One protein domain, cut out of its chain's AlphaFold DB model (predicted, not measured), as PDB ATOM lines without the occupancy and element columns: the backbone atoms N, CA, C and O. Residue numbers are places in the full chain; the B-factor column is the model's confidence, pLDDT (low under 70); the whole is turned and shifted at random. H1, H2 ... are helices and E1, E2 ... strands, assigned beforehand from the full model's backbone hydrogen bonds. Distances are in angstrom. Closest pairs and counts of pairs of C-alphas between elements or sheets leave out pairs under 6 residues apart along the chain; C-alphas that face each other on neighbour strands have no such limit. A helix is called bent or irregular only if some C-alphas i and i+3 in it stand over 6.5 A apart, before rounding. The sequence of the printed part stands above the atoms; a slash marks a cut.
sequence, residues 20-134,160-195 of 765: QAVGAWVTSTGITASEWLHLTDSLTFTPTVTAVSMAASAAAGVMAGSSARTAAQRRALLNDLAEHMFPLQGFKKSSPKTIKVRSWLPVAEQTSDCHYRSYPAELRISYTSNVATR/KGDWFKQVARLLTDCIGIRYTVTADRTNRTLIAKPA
ATOM      1  N   GLN A  20      29.748 -18.083 -45.869       68.00
ATOM      2  CA  GLN A  20      30.359 -19.306 -46.403       68.00
ATOM      3  C   GLN A  20      29.572 -19.861 -47.596       68.00
ATOM      4  O   GLN A  20      30.176 -20.283 -48.577       68.00
ATOM      5  N   ALA A  21      28.238 -19.797 -47.549       72.19
ATOM      6  CA  ALA A  21      27.373 -20.227 -48.641       72.19
ATOM      7  C   ALA A  21      27.488 -19.292 -49.855       72.19
ATOM      8  O   ALA A  21      27.509 -19.775 -50.978       72.19
ATOM      9  N   VAL A  22      27.652 -17.977 -49.652       72.88
ATOM     10  CA  VAL A  22      27.878 -17.019 -50.755       72.88
ATOM     11  C   VAL A  22      29.203 -17.297 -51.470       72.88
ATOM     12  O   VAL A  22      29.235 -17.388 -52.695       72.88
ATOM     13  N   GLY A  23      30.294 -17.473 -50.715       72.00
ATOM     14  CA  GLY A  23      31.604 -17.789 -51.293       72.00
ATOM     15  C   GLY A  23      31.615 -19.138 -52.017       72.00
ATOM     16  O   GLY A  23      32.119 -19.230 -53.137       72.00
ATOM     17  N   ALA A  24      30.998 -20.161 -51.422       71.81
ATOM     18  CA  ALA A  24      30.863 -21.481 -52.034       71.81
ATOM     19  C   ALA A  24      30.015 -21.443 -53.313       71.81
ATOM     20  O   ALA A  24      30.385 -22.073 -54.297       71.81
ATOM     21  N   TRP A  25      28.927 -20.671 -53.328       77.00
ATOM     22  CA  TRP A  25      28.035 -20.569 -54.481       77.00
ATOM     23  C   TRP A  25      28.695 -19.865 -55.668       77.00
ATOM     24  O   TRP A  25      28.623 -20.378 -56.779       77.00
ATOM     25  N   VAL A  26      29.403 -18.747 -55.439       76.06
ATOM     26  CA  VAL A  26      30.180 -18.041 -56.482       76.06
ATOM     27  C   VAL A  26      31.302 -18.926 -57.023       76.06
ATOM     28  O   VAL A  26      31.520 -18.984 -58.230       76.06
ATOM     29  N   THR A  27      31.981 -19.658 -56.134       77.06
ATOM     30  CA  THR A  27      33.026 -20.607 -56.536       77.06
ATOM     31  C   THR A  27      32.440 -21.730 -57.386       77.06
ATOM     32  O   THR A  27      32.959 -22.005 -58.463       77.06
ATOM     33  N   SER A  28      31.343 -22.356 -56.941       77.88
ATOM     34  CA  SER A  28      30.759 -23.495 -57.650       77.88
ATOM     35  C   SER A  28      30.184 -23.069 -58.995       77.88
ATOM     36  O   SER A  28      30.513 -23.691 -59.991       77.88
ATOM     37  N   THR A  29      29.406 -21.982 -59.065       79.50
ATOM     38  CA  THR A  29      28.844 -21.500 -60.341       79.50
ATOM     39  C   THR A  29      29.923 -21.097 -61.339       79.50
ATOM     40  O   THR A  29      29.806 -21.445 -62.510       79.50
ATOM     41  N   GLY A  30      30.990 -20.421 -60.896       77.75
ATOM     42  CA  GLY A  30      32.107 -20.059 -61.772       77.75
ATOM     43  C   GLY A  30      32.893 -21.275 -62.275       77.75
ATOM     44  O   GLY A  30      33.250 -21.337 -63.454       77.75
ATOM     45  N   ILE A  31      33.095 -22.283 -61.421       80.69
ATOM     46  CA  ILE A  31      33.724 -23.553 -61.808       80.69
ATOM     47  C   ILE A  31      32.852 -24.310 -62.815       80.69
ATOM     48  O   ILE A  31      33.341 -24.666 -63.882       80.69
ATOM     49  N   THR A  32      31.557 -24.483 -62.536       81.44
ATOM     50  CA  THR A  32      30.643 -25.208 -63.432       81.44
ATOM     51  C   THR A  32      30.492 -24.501 -64.780       81.44
ATOM     52  O   THR A  32      30.440 -25.156 -65.817       81.44
ATOM     53  N   ALA A  33      30.473 -23.164 -64.798       77.56
ATOM     54  CA  ALA A  33      30.459 -22.391 -66.040       77.56
ATOM     55  C   ALA A  33      31.759 -22.563 -66.841       77.56
ATOM     56  O   ALA A  33      31.708 -22.704 -68.061       77.56
ATOM     57  N   SER A  34      32.911 -22.600 -66.162       80.31
ATOM     58  CA  SER A  34      34.215 -22.827 -66.801       80.31
ATOM     59  C   SER A  34      34.303 -24.229 -67.419       80.31
ATOM     60  O   SER A  34      34.747 -24.376 -68.555       80.31
ATOM     61  N   GLU A  35      33.826 -25.255 -66.708       80.56
ATOM     62  CA  GLU A  35      33.752 -26.634 -67.213       80.56
ATOM     63  C   GLU A  35      32.782 -26.764 -68.396       80.56
ATOM     64  O   GLU A  35      33.089 -27.422 -69.388       80.56
ATOM     65  N   TRP A  36      31.627 -26.099 -68.334       82.94
ATOM     66  CA  TRP A  36      30.640 -26.123 -69.413       82.94
ATOM     67  C   TRP A  36      31.140 -25.425 -70.687       82.94
ATOM     68  O   TRP A  36      30.935 -25.932 -71.791       82.94
ATOM     69  N   LEU A  37      31.854 -24.301 -70.553       79.50
ATOM     70  CA  LEU A  37      32.502 -23.614 -71.678       79.50
ATOM     71  C   LEU A  37      33.595 -24.480 -72.325       79.50
ATOM     72  O   LEU A  37      33.673 -24.559 -73.547       79.50
ATOM     73  N   HIS A  38      34.375 -25.205 -71.518       81.62
ATOM     74  CA  HIS A  38      35.375 -26.154 -72.019       81.62
ATOM     75  C   HIS A  38      34.755 -27.304 -72.830       81.62
ATOM     76  O   HIS A  38      35.302 -27.712 -73.853       81.62
ATOM     77  N   LEU A  39      33.604 -27.822 -72.386       81.12
ATOM     78  CA  LEU A  39      32.888 -28.907 -73.063       81.12
ATOM     79  C   LEU A  39      32.183 -28.460 -74.353       81.12
ATOM     80  O   LEU A  39      31.939 -29.292 -75.225       81.12
ATOM     81  N   THR A  40      31.833 -27.178 -74.470       82.75
ATOM     82  CA  THR A  40      31.102 -26.631 -75.625       82.75
ATOM     83  C   THR A  40      32.025 -26.119 -76.730       82.75
ATOM     84  O   THR A  40      31.679 -26.271 -77.900       82.75
ATOM     85  N   ASP A  41      33.201 -25.582 -76.390       79.12
ATOM     86  CA  ASP A  41      34.229 -25.184 -77.358       79.12
ATOM     87  C   ASP A  41      35.647 -25.420 -76.804       79.12
ATOM     88  O   ASP A  41      36.289 -24.553 -76.204       79.12
ATOM     89  N   SER A  42      36.151 -26.634 -77.022       76.69
ATOM     90  CA  SER A  42      37.458 -27.077 -76.525       76.69
ATOM     91  C   SER A  42      38.653 -26.495 -77.291       76.69
ATOM     92  O   SER A  42      39.792 -26.630 -76.834       76.69
ATOM     93  N   LEU A  43      38.420 -25.841 -78.440       74.56
ATOM     94  CA  LEU A  43      39.469 -25.205 -79.243       74.56
ATOM     95  C   LEU A  43      39.809 -23.803 -78.723       74.56
ATOM     96  O   LEU A  43      40.985 -23.436 -78.714       74.56
ATOM     97  N   THR A  44      38.818 -23.028 -78.267       76.94
ATOM     98  CA  THR A  44      39.048 -21.706 -77.651       76.94
ATOM     99  C   THR A  44      39.330 -21.787 -76.150       76.94
ATOM    100  O   THR A  44      40.222 -21.087 -75.664       76.94
ATOM    101  N   PHE A  45      38.639 -22.654 -75.405       77.50
ATOM    102  CA  PHE A  45      38.882 -22.862 -73.975       77.50
ATOM    103  C   PHE A  45      39.751 -24.101 -73.774       77.50
ATOM    104  O   PHE A  45      39.252 -25.183 -73.497       77.50
ATOM    105  N   THR A  46      41.068 -23.971 -73.924       79.31
ATOM    106  CA  THR A  46      42.004 -25.082 -73.682       79.31
ATOM    107  C   THR A  46      42.086 -25.442 -72.186       79.31
ATOM    108  O   THR A  46      41.714 -24.626 -71.339       79.31
ATOM    109  N   PRO A  47      42.621 -26.621 -71.804       81.06
ATOM    110  CA  PRO A  47      42.709 -27.035 -70.397       81.06
ATOM    111  C   PRO A  47      43.397 -26.013 -69.476       81.06
ATOM    112  O   PRO A  47      43.011 -25.855 -68.319       81.06
ATOM    113  N   THR A  48      44.388 -25.276 -69.987       79.81
ATOM    114  CA  THR A  48      45.066 -24.200 -69.251       79.81
ATOM    115  C   THR A  48      44.167 -22.983 -69.036       79.81
ATOM    116  O   THR A  48      44.142 -22.441 -67.933       79.81
ATOM    117  N   VAL A  49      43.391 -22.572 -70.042       78.19
ATOM    118  CA  VAL A  49      42.436 -21.454 -69.931       78.19
ATOM    119  C   VAL A  49      41.306 -21.796 -68.956       78.19
ATOM    120  O   VAL A  49      40.925 -20.962 -68.128       78.19
ATOM    121  N   THR A  50      40.820 -23.036 -68.983       80.06
ATOM    122  CA  THR A  50      39.809 -23.533 -68.040       80.06
ATOM    123  C   THR A  50      40.344 -23.548 -66.608       80.06
ATOM    124  O   THR A  50      39.687 -23.028 -65.709       80.06
ATOM    125  N   ALA A  51      41.568 -24.043 -66.389       75.62
ATOM    126  CA  ALA A  51      42.197 -24.057 -65.067       75.62
ATOM    127  C   ALA A  51      42.394 -22.641 -64.490       75.62
ATOM    128  O   ALA A  51      42.109 -22.407 -63.314       75.62
ATOM    129  N   VAL A  52      42.815 -21.676 -65.315       78.56
ATOM    130  CA  VAL A  52      42.930 -20.265 -64.908       78.56
ATOM    131  C   VAL A  52      41.556 -19.670 -64.577       78.56
ATOM    132  O   VAL A  52      41.428 -18.956 -63.583       78.56
ATOM    133  N   SER A  53      40.513 -20.001 -65.341       75.25
ATOM    134  CA  SER A  53      39.141 -19.521 -65.102       75.25
ATOM    135  C   SER A  53      38.525 -20.106 -63.823       75.25
ATOM    136  O   SER A  53      37.877 -19.390 -63.054       75.25
ATOM    137  N   MET A  54      38.797 -21.381 -63.524       77.19
ATOM    138  CA  MET A  54      38.418 -22.019 -62.259       77.19
ATOM    139  C   MET A  54      39.167 -21.398 -61.071       77.19
ATOM    140  O   MET A  54      38.550 -21.093 -60.050       77.19
ATOM    141  N   ALA A  55      40.473 -21.140 -61.208       72.75
ATOM    142  CA  ALA A  55      41.266 -20.464 -60.180       72.75
ATOM    143  C   ALA A  55      40.782 -19.021 -59.936       72.75
ATOM    144  O   ALA A  55      40.641 -18.600 -58.788       72.75
ATOM    145  N   ALA A  56      40.449 -18.285 -61.001       72.38
ATOM    146  CA  ALA A  56      39.850 -16.956 -60.912       72.38
ATOM    147  C   ALA A  56      38.471 -16.994 -60.231       72.38
ATOM    148  O   ALA A  56      38.174 -16.135 -59.404       72.38
ATOM    149  N   SER A  57      37.657 -18.019 -60.505       74.19
ATOM    150  CA  SER A  57      36.354 -18.229 -59.856       74.19
ATOM    151  C   SER A  57      36.489 -18.554 -58.367       74.19
ATOM    152  O   SER A  57      35.743 -18.016 -57.549       74.19
ATOM    153  N   ALA A  58      37.478 -19.367 -57.986       72.19
ATOM    154  CA  ALA A  58      37.800 -19.633 -56.585       72.19
ATOM    155  C   ALA A  58      38.292 -18.367 -55.866       72.19
ATOM    156  O   ALA A  58      37.826 -18.058 -54.768       72.19
ATOM    157  N   ALA A  59      39.162 -17.575 -56.502       69.00
ATOM    158  CA  ALA A  59      39.584 -16.279 -55.974       69.00
ATOM    159  C   ALA A  59      38.394 -15.310 -55.825       69.00
ATOM    160  O   ALA A  59      38.259 -14.652 -54.791       69.00
ATOM    161  N   ALA A  60      37.482 -15.268 -56.805       69.44
ATOM    162  CA  ALA A  60      36.259 -14.470 -56.740       69.44
ATOM    163  C   ALA A  60      35.330 -14.936 -55.611       69.44
ATOM    164  O   ALA A  60      34.767 -14.107 -54.900       69.44
ATOM    165  N   GLY A  61      35.223 -16.245 -55.381       70.31
ATOM    166  CA  GLY A  61      34.478 -16.819 -54.265       70.31
ATOM    167  C   GLY A  61      35.067 -16.478 -52.897       70.31
ATOM    168  O   GLY A  61      34.323 -16.132 -51.978       70.31
ATOM    169  N   VAL A  62      36.396 -16.473 -52.755       73.81
ATOM    170  CA  VAL A  62      37.084 -16.007 -51.535       73.81
ATOM    171  C   VAL A  62      36.852 -14.506 -51.310       73.81
ATOM    172  O   VAL A  62      36.553 -14.078 -50.188       73.81
ATOM    173  N   MET A  63      36.920 -13.689 -52.366       70.25
ATOM    174  CA  MET A  63      36.617 -12.253 -52.297       70.25
ATOM    175  C   MET A  63      35.142 -11.984 -51.953       70.25
ATOM    176  O   MET A  63      34.846 -11.145 -51.099       70.25
ATOM    177  N   ALA A  64      34.208 -12.732 -52.543       70.31
ATOM    178  CA  ALA A  64      32.781 -12.637 -52.248       70.31
ATOM    179  C   ALA A  64      32.472 -13.084 -50.811       70.31
ATOM    180  O   ALA A  64      31.751 -12.396 -50.090       70.31
ATOM    181  N   GLY A  65      33.073 -14.186 -50.353       72.00
ATOM    182  CA  GLY A  65      32.921 -14.695 -48.990       72.00
ATOM    183  C   GLY A  65      33.488 -13.746 -47.932       72.00
ATOM    184  O   GLY A  65      32.842 -13.499 -46.913       72.00
ATOM    185  N   SER A  66      34.659 -13.151 -48.169       70.38
ATOM    186  CA  SER A  66      35.252 -12.152 -47.262       70.38
ATOM    187  C   SER A  66      34.459 -10.837 -47.226       70.38
ATOM    188  O   SER A  66      34.244 -10.274 -46.146       70.38
ATOM    189  N   SER A  67      33.937 -10.390 -48.370       70.38
ATOM    190  CA  SER A  67      33.031  -9.235 -48.465       70.38
ATOM    191  C   SER A  67      31.697  -9.495 -47.752       70.38
ATOM    192  O   SER A  67      31.207  -8.650 -47.004       70.38
ATOM    193  N   ALA A  68      31.133 -10.696 -47.895       73.62
ATOM    194  CA  ALA A  68      29.923 -11.103 -47.184       73.62
ATOM    195  C   ALA A  68      30.160 -11.221 -45.668       73.62
ATOM    196  O   ALA A  68      29.320 -10.797 -44.873       73.62
ATOM    197  N   ARG A  69      31.325 -11.730 -45.244       74.62
ATOM    198  CA  ARG A  69      31.709 -11.824 -43.827       74.62
ATOM    199  C   ARG A  69      31.859 -10.446 -43.183       74.62
ATOM    200  O   ARG A  69      31.351 -10.229 -42.087       74.62
ATOM    201  N   THR A  70      32.514  -9.508 -43.867       71.88
ATOM    202  CA  THR A  70      32.643  -8.120 -43.387       71.88
ATOM    203  C   THR A  70      31.294  -7.401 -43.358       71.88
ATOM    204  O   THR A  70      31.004  -6.702 -42.389       71.88
ATOM    205  N   ALA A  71      30.421  -7.618 -44.345       73.62
ATOM    206  CA  ALA A  71      29.054  -7.093 -44.325       73.62
ATOM    207  C   ALA A  71      28.218  -7.654 -43.157       73.62
ATOM    208  O   ALA A  71      27.503  -6.896 -42.499       73.62
ATOM    209  N   ALA A  72      28.345  -8.950 -42.856       73.62
ATOM    210  CA  ALA A  72      27.677  -9.584 -41.720       73.62
ATOM    211  C   ALA A  72      28.170  -9.022 -40.375       73.62
ATOM    212  O   ALA A  72      27.351  -8.667 -39.530       73.62
ATOM    213  N   GLN A  73      29.486  -8.852 -40.203       75.12
ATOM    214  CA  GLN A  73      30.075  -8.248 -38.999       75.12
ATOM    215  C   GLN A  73      29.629  -6.794 -38.794       75.12
ATOM    216  O   GLN A  73      29.254  -6.416 -37.688       75.12
ATOM    217  N   ARG A  74      29.598  -5.985 -39.863       79.75
ATOM    218  CA  ARG A  74      29.087  -4.602 -39.808       79.75
ATOM    219  C   ARG A  74      27.624  -4.551 -39.378       79.75
ATOM    220  O   ARG A  74      27.228  -3.645 -38.653       79.75
ATOM    221  N   ARG A  75      26.816  -5.512 -39.832       75.44
ATOM    222  CA  ARG A  75      25.394  -5.589 -39.491       75.44
ATOM    223  C   ARG A  75      25.161  -6.058 -38.057       75.44
ATOM    224  O   ARG A  75      24.273  -5.516 -37.414       75.44
ATOM    225  N   ALA A  76      25.970  -6.995 -37.562       76.50
ATOM    226  CA  ALA A  76      25.967  -7.397 -36.156       76.50
ATOM    227  C   ALA A  76      26.298  -6.206 -35.243       76.50
ATOM    228  O   ALA A  76      25.481  -5.850 -34.404       76.50
ATOM    229  N   LEU A  77      27.391  -5.483 -35.521       78.62
ATOM    230  CA  LEU A  77      27.762  -4.280 -34.767       78.62
ATOM    231  C   LEU A  77      26.654  -3.212 -34.771       78.62
ATOM    232  O   LEU A  77      26.391  -2.581 -33.753       78.62
ATOM    233  N   LEU A  78      25.988  -2.984 -35.910       77.00
ATOM    234  CA  LEU A  78      24.876  -2.028 -35.984       77.00
ATOM    235  C   LEU A  78      23.648  -2.468 -35.182       77.00
ATOM    236  O   LEU A  78      22.926  -1.604 -34.688       77.00
ATOM    237  N   ASN A  79      23.399  -3.773 -35.068       75.75
ATOM    238  CA  ASN A  79      22.320  -4.299 -34.240       75.75
ATOM    239  C   ASN A  79      22.657  -4.145 -32.752       75.75
ATOM    240  O   ASN A  79      21.835  -3.596 -32.024       75.75
ATOM    241  N   ASP A  80      23.873  -4.505 -32.338       77.25
ATOM    242  CA  ASP A  80      24.337  -4.353 -30.953       77.25
ATOM    243  C   ASP A  80      24.310  -2.879 -30.527       77.25
ATOM    244  O   ASP A  80      23.745  -2.519 -29.493       77.25
ATOM    245  N   LEU A  81      24.827  -1.981 -31.375       78.38
ATOM    246  CA  LEU A  81      24.740  -0.539 -31.142       78.38
ATOM    247  C   LEU A  81      23.284  -0.065 -31.076       78.38
ATOM    248  O   LEU A  81      22.955   0.774 -30.242       78.38
ATOM    249  N   ALA A  82      22.389  -0.573 -31.927       73.38
ATOM    250  CA  ALA A  82      20.980  -0.190 -31.878       73.38
ATOM    251  C   ALA A  82      20.307  -0.636 -30.573       73.38
ATOM    252  O   ALA A  82      19.529   0.135 -30.015       73.38
ATOM    253  N   GLU A  83      20.620  -1.830 -30.064       74.94
ATOM    254  CA  GLU A  83      20.108  -2.342 -28.788       74.94
ATOM    255  C   GLU A  83      20.639  -1.553 -27.587       74.94
ATOM    256  O   GLU A  83      19.846  -1.077 -26.774       74.94
ATOM    257  N   HIS A  84      21.952  -1.327 -27.508       73.81
ATOM    258  CA  HIS A  84      22.565  -0.615 -26.383       73.81
ATOM    259  C   HIS A  84      22.284   0.892 -26.387       73.81
ATOM    260  O   HIS A  84      22.174   1.508 -25.327       73.81
ATOM    261  N   MET A  85      22.125   1.510 -27.562       72.81
ATOM    262  CA  MET A  85      21.823   2.941 -27.666       72.81
ATOM    263  C   MET A  85      20.328   3.263 -27.578       72.81
ATOM    264  O   MET A  85      19.970   4.425 -27.371       72.81
ATOM    265  N   PHE A  86      19.445   2.273 -27.730       71.88
ATOM    266  CA  PHE A  86      17.995   2.461 -27.698       71.88
ATOM    267  C   PHE A  86      17.483   3.261 -26.474       71.88
ATOM    268  O   PHE A  86      16.712   4.209 -26.684       71.88
ATOM    269  N   PRO A  87      17.947   3.003 -25.229       65.62
ATOM    270  CA  PRO A  87      17.541   3.769 -24.043       65.62
ATOM    271  C   PRO A  87      17.926   5.257 -24.097       65.62
ATOM    272  O   PRO A  87      17.288   6.089 -23.451       65.62
ATOM    273  N   LEU A  88      18.948   5.607 -24.885       66.56
ATOM    274  CA  LEU A  88      19.484   6.966 -25.014       66.56
ATOM    275  C   LEU A  88      18.914   7.743 -26.214       66.56
ATOM    276  O   LEU A  88      19.103   8.955 -26.297       66.56
ATOM    277  N   GLN A  89      18.218   7.076 -27.145       67.56
ATOM    278  CA  GLN A  89      17.634   7.690 -28.351       67.56
ATOM    279  C   GLN A  89      16.136   8.036 -28.198       67.56
ATOM    280  O   GLN A  89      15.605   8.888 -28.924       67.56
ATOM    281  N   GLY A  90      15.441   7.396 -27.247       60.66
ATOM    282  CA  GLY A  90      14.040   7.672 -26.893       60.66
ATOM    283  C   GLY A  90      12.990   7.174 -27.888       60.66
ATOM    284  O   GLY A  90      11.872   7.692 -27.915       60.66
ATOM    285  N   PHE A  91      13.332   6.201 -28.731       64.81
ATOM    286  CA  PHE A  91      12.364   5.521 -29.596       64.81
ATOM    287  C   PHE A  91      11.569   4.458 -28.811       64.81
ATOM    288  O   PHE A  91      11.935   4.098 -27.700       64.81
ATOM    289  N   LYS A  92      10.458   3.948 -29.372       56.34
ATOM    290  CA  LYS A  92       9.630   2.890 -28.740       56.34
ATOM    291  C   LYS A  92      10.101   1.459 -29.035       56.34
ATOM    292  O   LYS A  92       9.699   0.541 -28.330       56.34
ATOM    293  N   LYS A  93      10.905   1.260 -30.084       66.56
ATOM    294  CA  LYS A  93      11.534  -0.020 -30.449       66.56
ATOM    295  C   LYS A  93      12.953   0.225 -30.964       66.56
ATOM    296  O   LYS A  93      13.166   1.230 -31.647       66.56
ATOM    297  N   SER A  94      13.886  -0.678 -30.649       68.50
ATOM    298  CA  SER A  94      15.229  -0.670 -31.239       68.50
ATOM    299  C   SER A  94      15.111  -0.846 -32.751       68.50
ATOM    300  O   SER A  94      14.325  -1.665 -33.238       68.50
ATOM    301  N   SER A  95      15.839  -0.032 -33.511       70.75
ATOM    302  CA  SER A  95      15.918  -0.186 -34.956       70.75
ATOM    303  C   SER A  95      17.310   0.195 -35.439       70.75
ATOM    304  O   SER A  95      17.713   1.339 -35.238       70.75
ATOM    305  N   PRO A  96      18.007  -0.675 -36.190       63.59
ATOM    306  CA  PRO A  96      19.299  -0.331 -36.782       63.59
ATOM    307  C   PRO A  96      19.205   0.817 -37.802       63.59
ATOM    308  O   PRO A  96      20.223   1.357 -38.218       63.59
ATOM    309  N   LYS A  97      17.994   1.252 -38.192       70.62
ATOM    310  CA  LYS A  97      17.778   2.421 -39.062       70.62
ATOM    311  C   LYS A  97      18.015   3.768 -38.359       70.62
ATOM    312  O   LYS A  97      18.102   4.782 -39.053       70.62
ATOM    313  N   THR A  98      18.102   3.809 -37.025       71.75
ATOM    314  CA  THR A  98      18.351   5.052 -36.265       71.75
ATOM    315  C   THR A  98      19.824   5.460 -36.255       71.75
ATOM    316  O   THR A  98      20.126   6.637 -36.039       71.75
ATOM    317  N   ILE A  99      20.726   4.518 -36.551       79.69
ATOM    318  CA  ILE A  99      22.175   4.707 -36.611       79.69
ATOM    319  C   ILE A  99      22.622   4.578 -38.070       79.69
ATOM    320  O   ILE A  99      22.461   3.536 -38.700       79.69
ATOM    321  N   LYS A 100      23.196   5.645 -38.628       80.75
ATOM    322  CA  LYS A 100      23.757   5.654 -39.986       80.75
ATOM    323  C   LYS A 100      25.271   5.789 -39.922       80.75
ATOM    324  O   LYS A 100      25.781   6.737 -39.334       80.75
ATOM    325  N   VAL A 101      25.983   4.879 -40.577       82.12
ATOM    326  CA  VAL A 101      27.440   4.966 -40.749       82.12
ATOM    327  C   VAL A 101      27.737   5.594 -42.103       82.12
ATOM    328  O   VAL A 101      27.229   5.123 -43.118       82.12
ATOM    329  N   ARG A 102      28.544   6.659 -42.126       80.31
ATOM    330  CA  ARG A 102      28.910   7.349 -43.374       80.31
ATOM    331  C   ARG A 102      29.977   6.592 -44.164       80.31
ATOM    332  O   ARG A 102      29.876   6.475 -45.380       80.31
ATOM    333  N   SER A 103      30.994   6.093 -43.473       78.12
ATOM    334  CA  SER A 103      32.089   5.312 -44.046       78.12
ATOM    335  C   SER A 103      32.726   4.428 -42.974       78.12
ATOM    336  O   SER A 103      32.579   4.680 -41.777       78.12
ATOM    337  N   TRP A 104      33.410   3.376 -43.415       80.88
ATOM    338  CA  TRP A 104      34.110   2.418 -42.560       80.88
ATOM    339  C   TRP A 104      35.615   2.548 -42.781       80.88
ATOM    340  O   TRP A 104      36.049   2.611 -43.930       80.88
ATOM    341  N   LEU A 105      36.392   2.562 -41.700       79.06
ATOM    342  CA  LEU A 105      37.853   2.555 -41.728       79.06
ATOM    343  C   LEU A 105      38.383   1.153 -41.396       79.06
ATOM    344  O   LEU A 105      37.793   0.466 -40.554       79.06
ATOM    345  N   PRO A 106      39.466   0.701 -42.054       74.38
ATOM    346  CA  PRO A 106      40.156  -0.524 -41.669       74.38
ATOM    347  C   PRO A 106      40.870  -0.334 -40.322       74.38
ATOM    348  O   PRO A 106      41.343   0.759 -40.009       74.38
ATOM    349  N   VAL A 107      40.952  -1.400 -39.527       66.25
ATOM    350  CA  VAL A 107      41.781  -1.428 -38.312       66.25
ATOM    351  C   VAL A 107      43.233  -1.655 -38.726       66.25
ATOM    352  O   VAL A 107      43.527  -2.635 -39.408       66.25
ATOM    353  N   ALA A 108      44.132  -0.739 -38.358       58.16
ATOM    354  CA  ALA A 108      45.569  -0.926 -38.549       58.16
ATOM    355  C   ALA A 108      46.088  -1.979 -37.551       58.16
ATOM    356  O   ALA A 108      45.577  -2.061 -36.432       58.16
ATOM    357  N   GLU A 109      47.114  -2.754 -37.918       50.50
ATOM    358  CA  GLU A 109      47.668  -3.847 -37.087       50.50
ATOM    359  C   GLU A 109      48.112  -3.410 -35.673       50.50
ATOM    360  O   GLU A 109      48.246  -4.248 -34.789       50.50
ATOM    361  N   GLN A 110      48.287  -2.106 -35.428       44.12
ATOM    362  CA  GLN A 110      48.727  -1.535 -34.146       44.12
ATOM    363  C   GLN A 110      47.592  -1.143 -33.176       44.12
ATOM    364  O   GLN A 110      47.870  -0.706 -32.063       44.12
ATOM    365  N   THR A 111      46.318  -1.289 -33.556       51.69
ATOM    366  CA  THR A 111      45.166  -1.023 -32.666       51.69
ATOM    367  C   THR A 111      44.642  -2.333 -32.065       51.69
ATOM    368  O   THR A 111      43.715  -2.929 -32.610       51.69
ATOM    369  N   SER A 112      45.253  -2.795 -30.963       49.50
ATOM    370  CA  SER A 112      44.976  -4.100 -30.323       49.50
ATOM    371  C   SER A 112      43.573  -4.255 -29.733       49.50
ATOM    372  O   SER A 112      43.133  -5.379 -29.505       49.50
ATOM    373  N   ASP A 113      42.866  -3.146 -29.510       55.53
ATOM    374  CA  ASP A 113      41.670  -3.133 -28.661       55.53
ATOM    375  C   ASP A 113      40.354  -3.110 -29.459       55.53
ATOM    376  O   ASP A 113      39.272  -3.154 -28.879       55.53
ATOM    377  N   CYS A 114      40.403  -3.067 -30.799       60.34
ATOM    378  CA  CYS A 114      39.187  -3.101 -31.611       60.34
ATOM    379  C   CYS A 114      38.687  -4.539 -31.801       60.34
ATOM    380  O   CYS A 114      39.345  -5.371 -32.425       60.34
ATOM    381  N   HIS A 115      37.462  -4.817 -31.350       61.44
ATOM    382  CA  HIS A 115      36.830  -6.137 -31.480       61.44
ATOM    383  C   HIS A 115      36.438  -6.513 -32.930       61.44
ATOM    384  O   HIS A 115      35.992  -7.633 -33.187       61.44
ATOM    385  N   TYR A 116      36.604  -5.601 -33.898       69.69
ATOM    386  CA  TYR A 116      36.138  -5.743 -35.282       69.69
ATOM    387  C   TYR A 116      37.248  -5.472 -36.305       69.69
ATOM    388  O   TYR A 116      38.191  -4.747 -36.039       69.69
ATOM    389  N   ARG A 117      37.117  -5.998 -37.534       67.12
ATOM    390  CA  ARG A 117      38.082  -5.747 -38.635       67.12
ATOM    391  C   ARG A 117      37.969  -4.355 -39.274       67.12
ATOM    392  O   ARG A 117      38.845  -3.939 -40.027       67.12
ATOM    393  N   SER A 118      36.866  -3.654 -39.026       74.94
ATOM    394  CA  SER A 118      36.629  -2.290 -39.499       74.94
ATOM    395  C   SER A 118      35.703  -1.566 -38.534       74.94
ATOM    396  O   SER A 118      34.751  -2.183 -38.057       74.94
ATOM    397  N   TYR A 119      35.912  -0.269 -38.332       79.19
ATOM    398  CA  TYR A 119      35.089   0.568 -37.456       79.19
ATOM    399  C   TYR A 119      34.509   1.785 -38.202       79.19
ATOM    400  O   TYR A 119      35.008   2.156 -39.269       79.19
ATOM    401  N   PRO A 120      33.433   2.406 -37.694       82.12
ATOM    402  CA  PRO A 120      32.836   3.591 -38.309       82.12
ATOM    403  C   PRO A 120      33.735   4.839 -38.262       82.12
ATOM    404  O   PRO A 120      34.166   5.268 -37.198       82.12
ATOM    405  N   ALA A 121      33.946   5.501 -39.402       78.62
ATOM    406  CA  ALA A 121      34.651   6.790 -39.452       78.62
ATOM    407  C   ALA A 121      33.787   7.956 -38.935       78.62
ATOM    408  O   ALA A 121      34.283   8.946 -38.403       78.62
ATOM    409  N   GLU A 122      32.476   7.854 -39.148       82.94
ATOM    410  CA  GLU A 122      31.478   8.823 -38.708       82.94
ATOM    411  C   GLU A 122      30.151   8.083 -38.493       82.94
ATOM    412  O   GLU A 122      29.596   7.486 -39.425       82.94
ATOM    413  N   LEU A 123      29.649   8.133 -37.259       83.69
ATOM    414  CA  LEU A 123      28.346   7.613 -36.849       83.69
ATOM    415  C   LEU A 123      27.362   8.768 -36.715       83.69
ATOM    416  O   LEU A 123      27.635   9.739 -36.014       83.69
ATOM    417  N   ARG A 124      26.195   8.643 -37.346       82.50
ATOM    418  CA  ARG A 124      25.063   9.555 -37.178       82.50
ATOM    419  C   ARG A 124      23.947   8.848 -36.436       82.50
ATOM    420  O   ARG A 124      23.325   7.940 -36.983       82.50
ATOM    421  N   ILE A 125      23.688   9.271 -35.210       82.81
ATOM    422  CA  ILE A 125      22.691   8.670 -34.328       82.81
ATOM    423  C   ILE A 125      21.503   9.619 -34.204       82.81
ATOM    424  O   ILE A 125      21.643  10.733 -33.705       82.81
ATOM    425  N   SER A 126      20.332   9.192 -34.659       79.75
ATOM    426  CA  SER A 126      19.104   9.994 -34.572       79.75
ATOM    427  C   SER A 126      18.511   9.920 -33.163       79.75
ATOM    428  O   SER A 126      18.557   8.861 -32.540       79.75
ATOM    429  N   TYR A 127      17.915  11.007 -32.668       76.62
ATOM    430  CA  TYR A 127      17.215  11.026 -31.375       76.62
ATOM    431  C   TYR A 127      15.862  11.747 -31.458       76.62
ATOM    432  O   TYR A 127      15.619  12.569 -32.345       76.62
ATOM    433  N   THR A 128      14.949  11.432 -30.534       69.25
ATOM    434  CA  THR A 128      13.624  12.076 -30.466       69.25
ATOM    435  C   THR A 128      13.604  13.269 -29.508       69.25
ATOM    436  O   THR A 128      14.365  13.341 -28.542       69.25
ATOM    437  N   SER A 129      12.683  14.210 -29.738       57.72
ATOM    438  CA  SER A 129      12.534  15.431 -28.931       57.72
ATOM    439  C   SER A 129      12.185  15.178 -27.459       57.72
ATOM    440  O   SER A 129      12.438  16.047 -26.634       57.72
ATOM    441  N   ASN A 130      11.649  13.999 -27.112       54.72
ATOM    442  CA  ASN A 130      11.297  13.651 -25.730       54.72
ATOM    443  C   ASN A 130      12.517  13.364 -24.839       54.72
ATOM    444  O   ASN A 130      12.395  13.451 -23.619       54.72
ATOM    445  N   VAL A 131      13.684  13.050 -25.409       52.50
ATOM    446  CA  VAL A 131      14.918  12.793 -24.636       52.50
ATOM    447  C   VAL A 131      15.554  14.094 -24.158       52.50
ATOM    448  O   VAL A 131      16.012  14.166 -23.021       52.50
ATOM    449  N   ALA A 132      15.485  15.151 -24.974       48.34
ATOM    450  CA  ALA A 132      16.026  16.460 -24.612       48.34
ATOM    451  C   ALA A 132      15.321  17.080 -23.389       48.34
ATOM    452  O   ALA A 132      15.930  17.878 -22.688       48.34
ATOM    453  N   THR A 133      14.066  16.703 -23.113       42.41
ATOM    454  CA  THR A 133      13.260  17.255 -22.009       42.41
ATOM    455  C   THR A 133      13.006  16.291 -20.846       42.41
ATOM    456  O   THR A 133      12.871  16.768 -19.724       42.41
ATOM    457  N   ARG A 134      12.956  14.959 -21.040       45.72
ATOM    458  CA  ARG A 134      12.635  14.013 -19.942       45.72
ATOM    459  C   ARG A 134      13.834  13.410 -19.200       45.72
ATOM    460  O   ARG A 134      13.644  12.966 -18.073       45.72
ATOM    461  N   LYS A 160      24.793  19.587 -19.415       39.47
ATOM    462  CA  LYS A 160      24.997  19.326 -20.852       39.47
ATOM    463  C   LYS A 160      26.068  18.262 -21.127       39.47
ATOM    464  O   LYS A 160      26.067  17.716 -22.225       39.47
ATOM    465  N   GLY A 161      26.971  17.983 -20.182       41.28
ATOM    466  CA  GLY A 161      28.138  17.113 -20.394       41.28
ATOM    467  C   GLY A 161      27.864  15.608 -20.297       41.28
ATOM    468  O   GLY A 161      28.553  14.828 -20.951       41.28
ATOM    469  N   ASP A 162      26.852  15.192 -19.535       60.62
ATOM    470  CA  ASP A 162      26.662  13.777 -19.185       60.62
ATOM    471  C   ASP A 162      26.151  12.900 -20.326       60.62
ATOM    472  O   ASP A 162      26.645  11.792 -20.520       60.62
ATOM    473  N   TRP A 163      25.215  13.391 -21.137       62.97
ATOM    474  CA  TRP A 163      24.642  12.583 -22.217       62.97
ATOM    475  C   TRP A 163      25.666  12.267 -23.319       62.97
ATOM    476  O   TRP A 163      25.762  11.129 -23.777       62.97
ATOM    477  N   PHE A 164      26.500  13.243 -23.697       66.81
ATOM    478  CA  PHE A 164      27.577  13.024 -24.670       66.81
ATOM    479  C   PHE A 164      28.649  12.072 -24.137       66.81
ATOM    480  O   PHE A 164      29.116  11.212 -24.882       66.81
ATOM    481  N   LYS A 165      29.009  12.192 -22.850       70.62
ATOM    482  CA  LYS A 165      29.964  11.296 -22.184       70.62
ATOM    483  C   LYS A 165      29.433   9.863 -22.103       70.62
ATOM    484  O   LYS A 165      30.187   8.935 -22.371       70.62
ATOM    485  N   GLN A 166      28.149   9.673 -21.800       70.25
ATOM    486  CA  GLN A 166      27.511   8.350 -21.774       70.25
ATOM    487  C   GLN A 166      27.481   7.699 -23.161       70.25
ATOM    488  O   GLN A 166      27.850   6.535 -23.298       70.25
ATOM    489  N   VAL A 167      27.121   8.457 -24.204       74.25
ATOM    490  CA  VAL A 167      27.164   7.962 -25.591       74.25
ATOM    491  C   VAL A 167      28.599   7.622 -26.010       74.25
ATOM    492  O   VAL A 167      28.822   6.572 -26.602       74.25
ATOM    493  N   ALA A 168      29.582   8.463 -25.679       76.25
ATOM    494  CA  ALA A 168      30.989   8.206 -25.990       76.25
ATOM    495  C   ALA A 168      31.545   6.964 -25.267       76.25
ATOM    496  O   ALA A 168      32.281   6.191 -25.880       76.25
ATOM    497  N   ARG A 169      31.173   6.746 -23.995       76.88
ATOM    498  CA  ARG A 169      31.550   5.549 -23.221       76.88
ATOM    499  C   ARG A 169      30.976   4.279 -23.844       76.88
ATOM    500  O   ARG A 169      31.749   3.398 -24.185       76.88
ATOM    501  N   LEU A 170      29.674   4.248 -24.137       78.12
ATOM    502  CA  LEU A 170      29.048   3.093 -24.795       78.12
ATOM    503  C   LEU A 170      29.661   2.781 -26.165       78.12
ATOM    504  O   LEU A 170      29.865   1.620 -26.500       78.12
ATOM    505  N   LEU A 171      29.983   3.804 -26.964       79.94
ATOM    506  CA  LEU A 171      30.684   3.597 -28.236       79.94
ATOM    507  C   LEU A 171      32.081   3.003 -28.028       79.94
ATOM    508  O   LEU A 171      32.508   2.172 -28.826       79.94
ATOM    509  N   THR A 172      32.771   3.410 -26.962       79.81
ATOM    510  CA  THR A 172      34.088   2.871 -26.606       79.81
ATOM    511  C   THR A 172      33.976   1.416 -26.158       79.81
ATOM    512  O   THR A 172      34.740   0.596 -26.651       79.81
ATOM    513  N   ASP A 173      32.986   1.072 -25.334       74.75
ATOM    514  CA  ASP A 173      32.773  -0.298 -24.846       74.75
ATOM    515  C   ASP A 173      32.341  -1.253 -25.973       74.75
ATOM    516  O   ASP A 173      32.804  -2.387 -26.049       74.75
ATOM    517  N   CYS A 174      31.484  -0.799 -26.895       75.00
ATOM    518  CA  CYS A 174      31.013  -1.636 -28.002       75.00
ATOM    519  C   CYS A 174      32.039  -1.786 -29.139       75.00
ATOM    520  O   CYS A 174      32.041  -2.809 -29.818       75.00
ATOM    521  N   ILE A 175      32.858  -0.762 -29.419       80.06
ATOM    522  CA  ILE A 175      33.743  -0.725 -30.604       80.06
ATOM    523  C   ILE A 175      35.222  -0.931 -30.228       80.06
ATOM    524  O   ILE A 175      36.009  -1.367 -31.072       80.06
ATOM    525  N   GLY A 176      35.604  -0.625 -28.987       70.12
ATOM    526  CA  GLY A 176      36.986  -0.653 -28.498       70.12
ATOM    527  C   GLY A 176      37.812   0.590 -28.855       70.12
ATOM    528  O   GLY A 176      39.029   0.593 -28.708       70.12
ATOM    529  N   ILE A 177      37.184   1.656 -29.372       76.44
ATOM    530  CA  ILE A 177      37.857   2.894 -29.810       76.44
ATOM    531  C   ILE A 177      37.128   4.095 -29.213       76.44
ATOM    532  O   ILE A 177      35.900   4.134 -29.219       76.44
ATOM    533  N   ARG A 178      37.866   5.107 -28.738       76.25
ATOM    534  CA  ARG A 178      37.263   6.340 -28.205       76.25
ATOM    535  C   ARG A 178      36.655   7.189 -29.322       76.25
ATOM    536  O   ARG A 178      37.308   7.448 -30.331       76.25
ATOM    537  N   TYR A 179      35.444   7.701 -29.103       79.56
ATOM    538  CA  TYR A 179      34.762   8.624 -30.017       79.56
ATOM    539  C   TYR A 179      34.541   9.998 -29.379       79.56
ATOM    540  O   TYR A 179      34.165  10.111 -28.215       79.56
ATOM    541  N   THR A 180      34.702  11.053 -30.173       77.75
ATOM    542  CA  THR A 180      34.219  12.404 -29.868       77.75
ATOM    543  C   THR A 180      32.814  12.574 -30.437       77.75
ATOM    544  O   THR A 180      32.572  12.270 -31.606       77.75
ATOM    545  N   VAL A 181      31.867  13.029 -29.612       78.94
ATOM    546  CA  VAL A 181      30.446  13.144 -29.978       78.94
ATOM    547  C   VAL A 181      30.045  14.613 -30.029       78.94
ATOM    548  O   VAL A 181      30.243  15.360 -29.076       78.94
ATOM    549  N   THR A 182      29.439  15.020 -31.139       77.00
ATOM    550  CA  THR A 182      28.892  16.366 -31.353       77.00
ATOM    551  C   THR A 182      27.402  16.268 -31.681       77.00
ATOM    552  O   THR A 182      26.960  15.276 -32.251       77.00
ATOM    553  N   ALA A 183      26.594  17.265 -31.310       74.19
ATOM    554  CA  ALA A 183      25.169  17.294 -31.652       74.19
ATOM    555  C   ALA A 183      24.891  18.249 -32.815       74.19
ATOM    556  O   ALA A 183      25.123  19.450 -32.696       74.19
ATOM    557  N   ASP A 184      24.267  17.736 -33.872       72.44
ATOM    558  CA  ASP A 184      23.521  18.540 -34.834       72.44
ATOM    559  C   ASP A 184      22.064  18.641 -34.356       72.44
ATOM    560  O   ASP A 184      21.255  17.712 -34.469       72.44
ATOM    561  N   ARG A 185      21.740  19.787 -33.747       64.00
ATOM    562  CA  ARG A 185      20.411  20.063 -33.180       64.00
ATOM    563  C   ARG A 185      19.343  20.278 -34.250       64.00
ATOM    564  O   ARG A 185      18.176  20.009 -33.980       64.00
ATOM    565  N   THR A 186      19.731  20.715 -35.444       62.09
ATOM    566  CA  THR A 186      18.811  21.027 -36.545       62.09
ATOM    567  C   THR A 186      18.218  19.746 -37.118       62.09
ATOM    568  O   THR A 186      17.008  19.637 -37.294       62.09
ATOM    569  N   ASN A 187      19.067  18.734 -37.310       68.06
ATOM    570  CA  ASN A 187      18.667  17.438 -37.861       68.06
ATOM    571  C   ASN A 187      18.340  16.383 -36.794       68.06
ATOM    572  O   ASN A 187      18.000  15.253 -37.138       68.06
ATOM    573  N   ARG A 188      18.421  16.742 -35.503       72.88
ATOM    574  CA  ARG A 188      18.232  15.829 -34.358       72.88
ATOM    575  C   ARG A 188      19.123  14.587 -34.455       72.88
ATOM    576  O   ARG A 188      18.683  13.456 -34.236       72.88
ATOM    577  N   THR A 189      20.394  14.813 -34.782       76.12
ATOM    578  CA  THR A 189      21.397  13.757 -34.943       76.12
ATOM    579  C   THR A 189      22.652  14.045 -34.133       76.12
ATOM    580  O   THR A 189      23.176  15.154 -34.164       76.12
ATOM    581  N   LEU A 190      23.171  13.037 -33.440       79.56
ATOM    582  CA  LEU A 190      24.522  13.040 -32.890       79.56
ATOM    583  C   LEU A 190      25.504  12.555 -33.951       79.56
ATOM    584  O   LEU A 190      25.247  11.547 -34.602       79.56
ATOM    585  N   ILE A 191      26.622  13.254 -34.104       80.75
ATOM    586  CA  ILE A 191      27.725  12.895 -34.990       80.75
ATOM    587  C   ILE A 191      28.894  12.460 -34.107       80.75
ATOM    588  O   ILE A 191      29.458  13.287 -33.387       80.75
ATOM    589  N   ALA A 192      29.254  11.178 -34.159       82.06
ATOM    590  CA  ALA A 192      30.399  10.629 -33.445       82.06
ATOM    591  C   ALA A 192      31.540  10.293 -34.414       82.06
ATOM    592  O   ALA A 192      31.318   9.621 -35.424       82.06
ATOM    593  N   LYS A 193      32.753  10.762 -34.109       83.50
ATOM    594  CA  LYS A 193      33.982  10.514 -34.885       83.50
ATOM    595  C   LYS A 193      35.082   9.943 -33.981       83.50
ATOM    596  O   LYS A 193      35.106  10.318 -32.810       83.50
ATOM    597  N   PRO A 194      35.991   9.089 -34.483       78.94
ATOM    598  CA  PRO A 194      37.128   8.599 -33.707       78.94
ATOM    599  C   PRO A 194      37.917   9.765 -33.101       78.94
ATOM    600  O   PRO A 194      38.198  10.748 -33.788       78.94
ATOM    601  N   ALA A 195      38.219   9.687 -31.808       71.88
ATOM    602  CA  ALA A 195      39.043  10.681 -31.136       71.88
ATOM    603  C   ALA A 195      40.475  10.599 -31.679       71.88
ATOM    604  O   ALA A 195      41.017   9.504 -31.834       71.88
TER     605      ALA A 195
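AT A GLANCE: This is residues 20 to 134 and 160 to 195 of the 765 residues of the protein "Cell division protein FtsK" of Mycobacteroides abscessus (UniProt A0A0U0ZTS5). A long arm, the helical hairpin of H1 and H2, reaches out from a small head; the far part of H2 runs into the head and packs beside a four-stranded antiparallel sheet, and H4 covers one face of that sheet. The small hairpin E2 and E3 continues from E1 and E4, and short H3 lies at the opposite end of the length from the H1 arm. The printed part has 151 residues, with four named helices and six named strands in the order H1 H2 E1 E2 E3 E4 H3 H4 E5 E6; the sheet order is E1 - E4 - E6 - E5, and the class is mixed. It is only just extended, close to loose, with a radius of gyration of the C-alphas of 22.6 A, and spans 75 by 36 by 23 A.

IN THESE COORDINATES: H1, residues 20 to 40, begins with C-alpha 20 at (30.359, -19.306, -46.403) and is 30.1 A long. H2, residues 47 to 89, is 60.0 A long and ends with C-alpha 89 at (17.634, 7.690, -28.351); it is irregular, with C-alphas 84 and 87 7.1 A apart, and has a kink of 38 degrees near residue 83. E1 is residues 99 to 101, E2 104 to 106, E3 118 to 120 and E4 123 to 126. H3 is residues 129 to 134, and H4, residues 161 to 175, is 21.3 A long. E5, residues 179 to 184, is 15.7 A long; E6, residues 189 to 194, is 16.6 A long and ends with C-alpha 194 at (37.128, 8.599, -33.707).

HOW THE PARTS SIT: In the sheet, N 100 and O 124 of E1 and E4 are 2.8 A apart, N 125 and O 190 of E4 and E6 2.8 A, and N 182 and O 191 of the hairpin E5 and E6 2.8 A, each within hydrogen-bond range. H4 is on this sheet, over E6 and E5, at a height of 9.1 A; its closest C-alphas to E5 are those of Ala 168 and Tyr 179, 5.5 A. H2 is on it too, only just at the sheet's level at a height of 3.7 A. H2 touches H4 with residues 77 to 88 alone, the closest C-alphas being those of Leu 81 and Cys 174, 7.1 A. H1 touches H2 at a shallow tilt of 22 degrees, opposite ways, closest at the C-alphas of Gly 23 and Gly 65, 4.1 A. E2 and E3 are antiparallel, with N 105 and O 119 2.8 A apart, within hydrogen-bond range. H3 is close to H2 but not clearly touching, the C-alphas of Gln 89 and Val 131 being 6.9 A apart. Every O i to N i+4 pair is within hydrogen-bond range in H1 and H4, against 37 of 39 in H2 and 1 of 2 in H3.

THE WHOLE: The two C-alphas farthest apart, those of Leu 43 and Arg 134, are 76.0 A apart. Residues 135 to 159 are not printed, and C-alphas 134 and 160 are 13.5 A apart across the cut. The link from E2 to E3, 11 residues, is long. Mean pLDDT of the printed part is 72.3; 38 residues are under 70, among them residues 107 to 117 and 128 to 134.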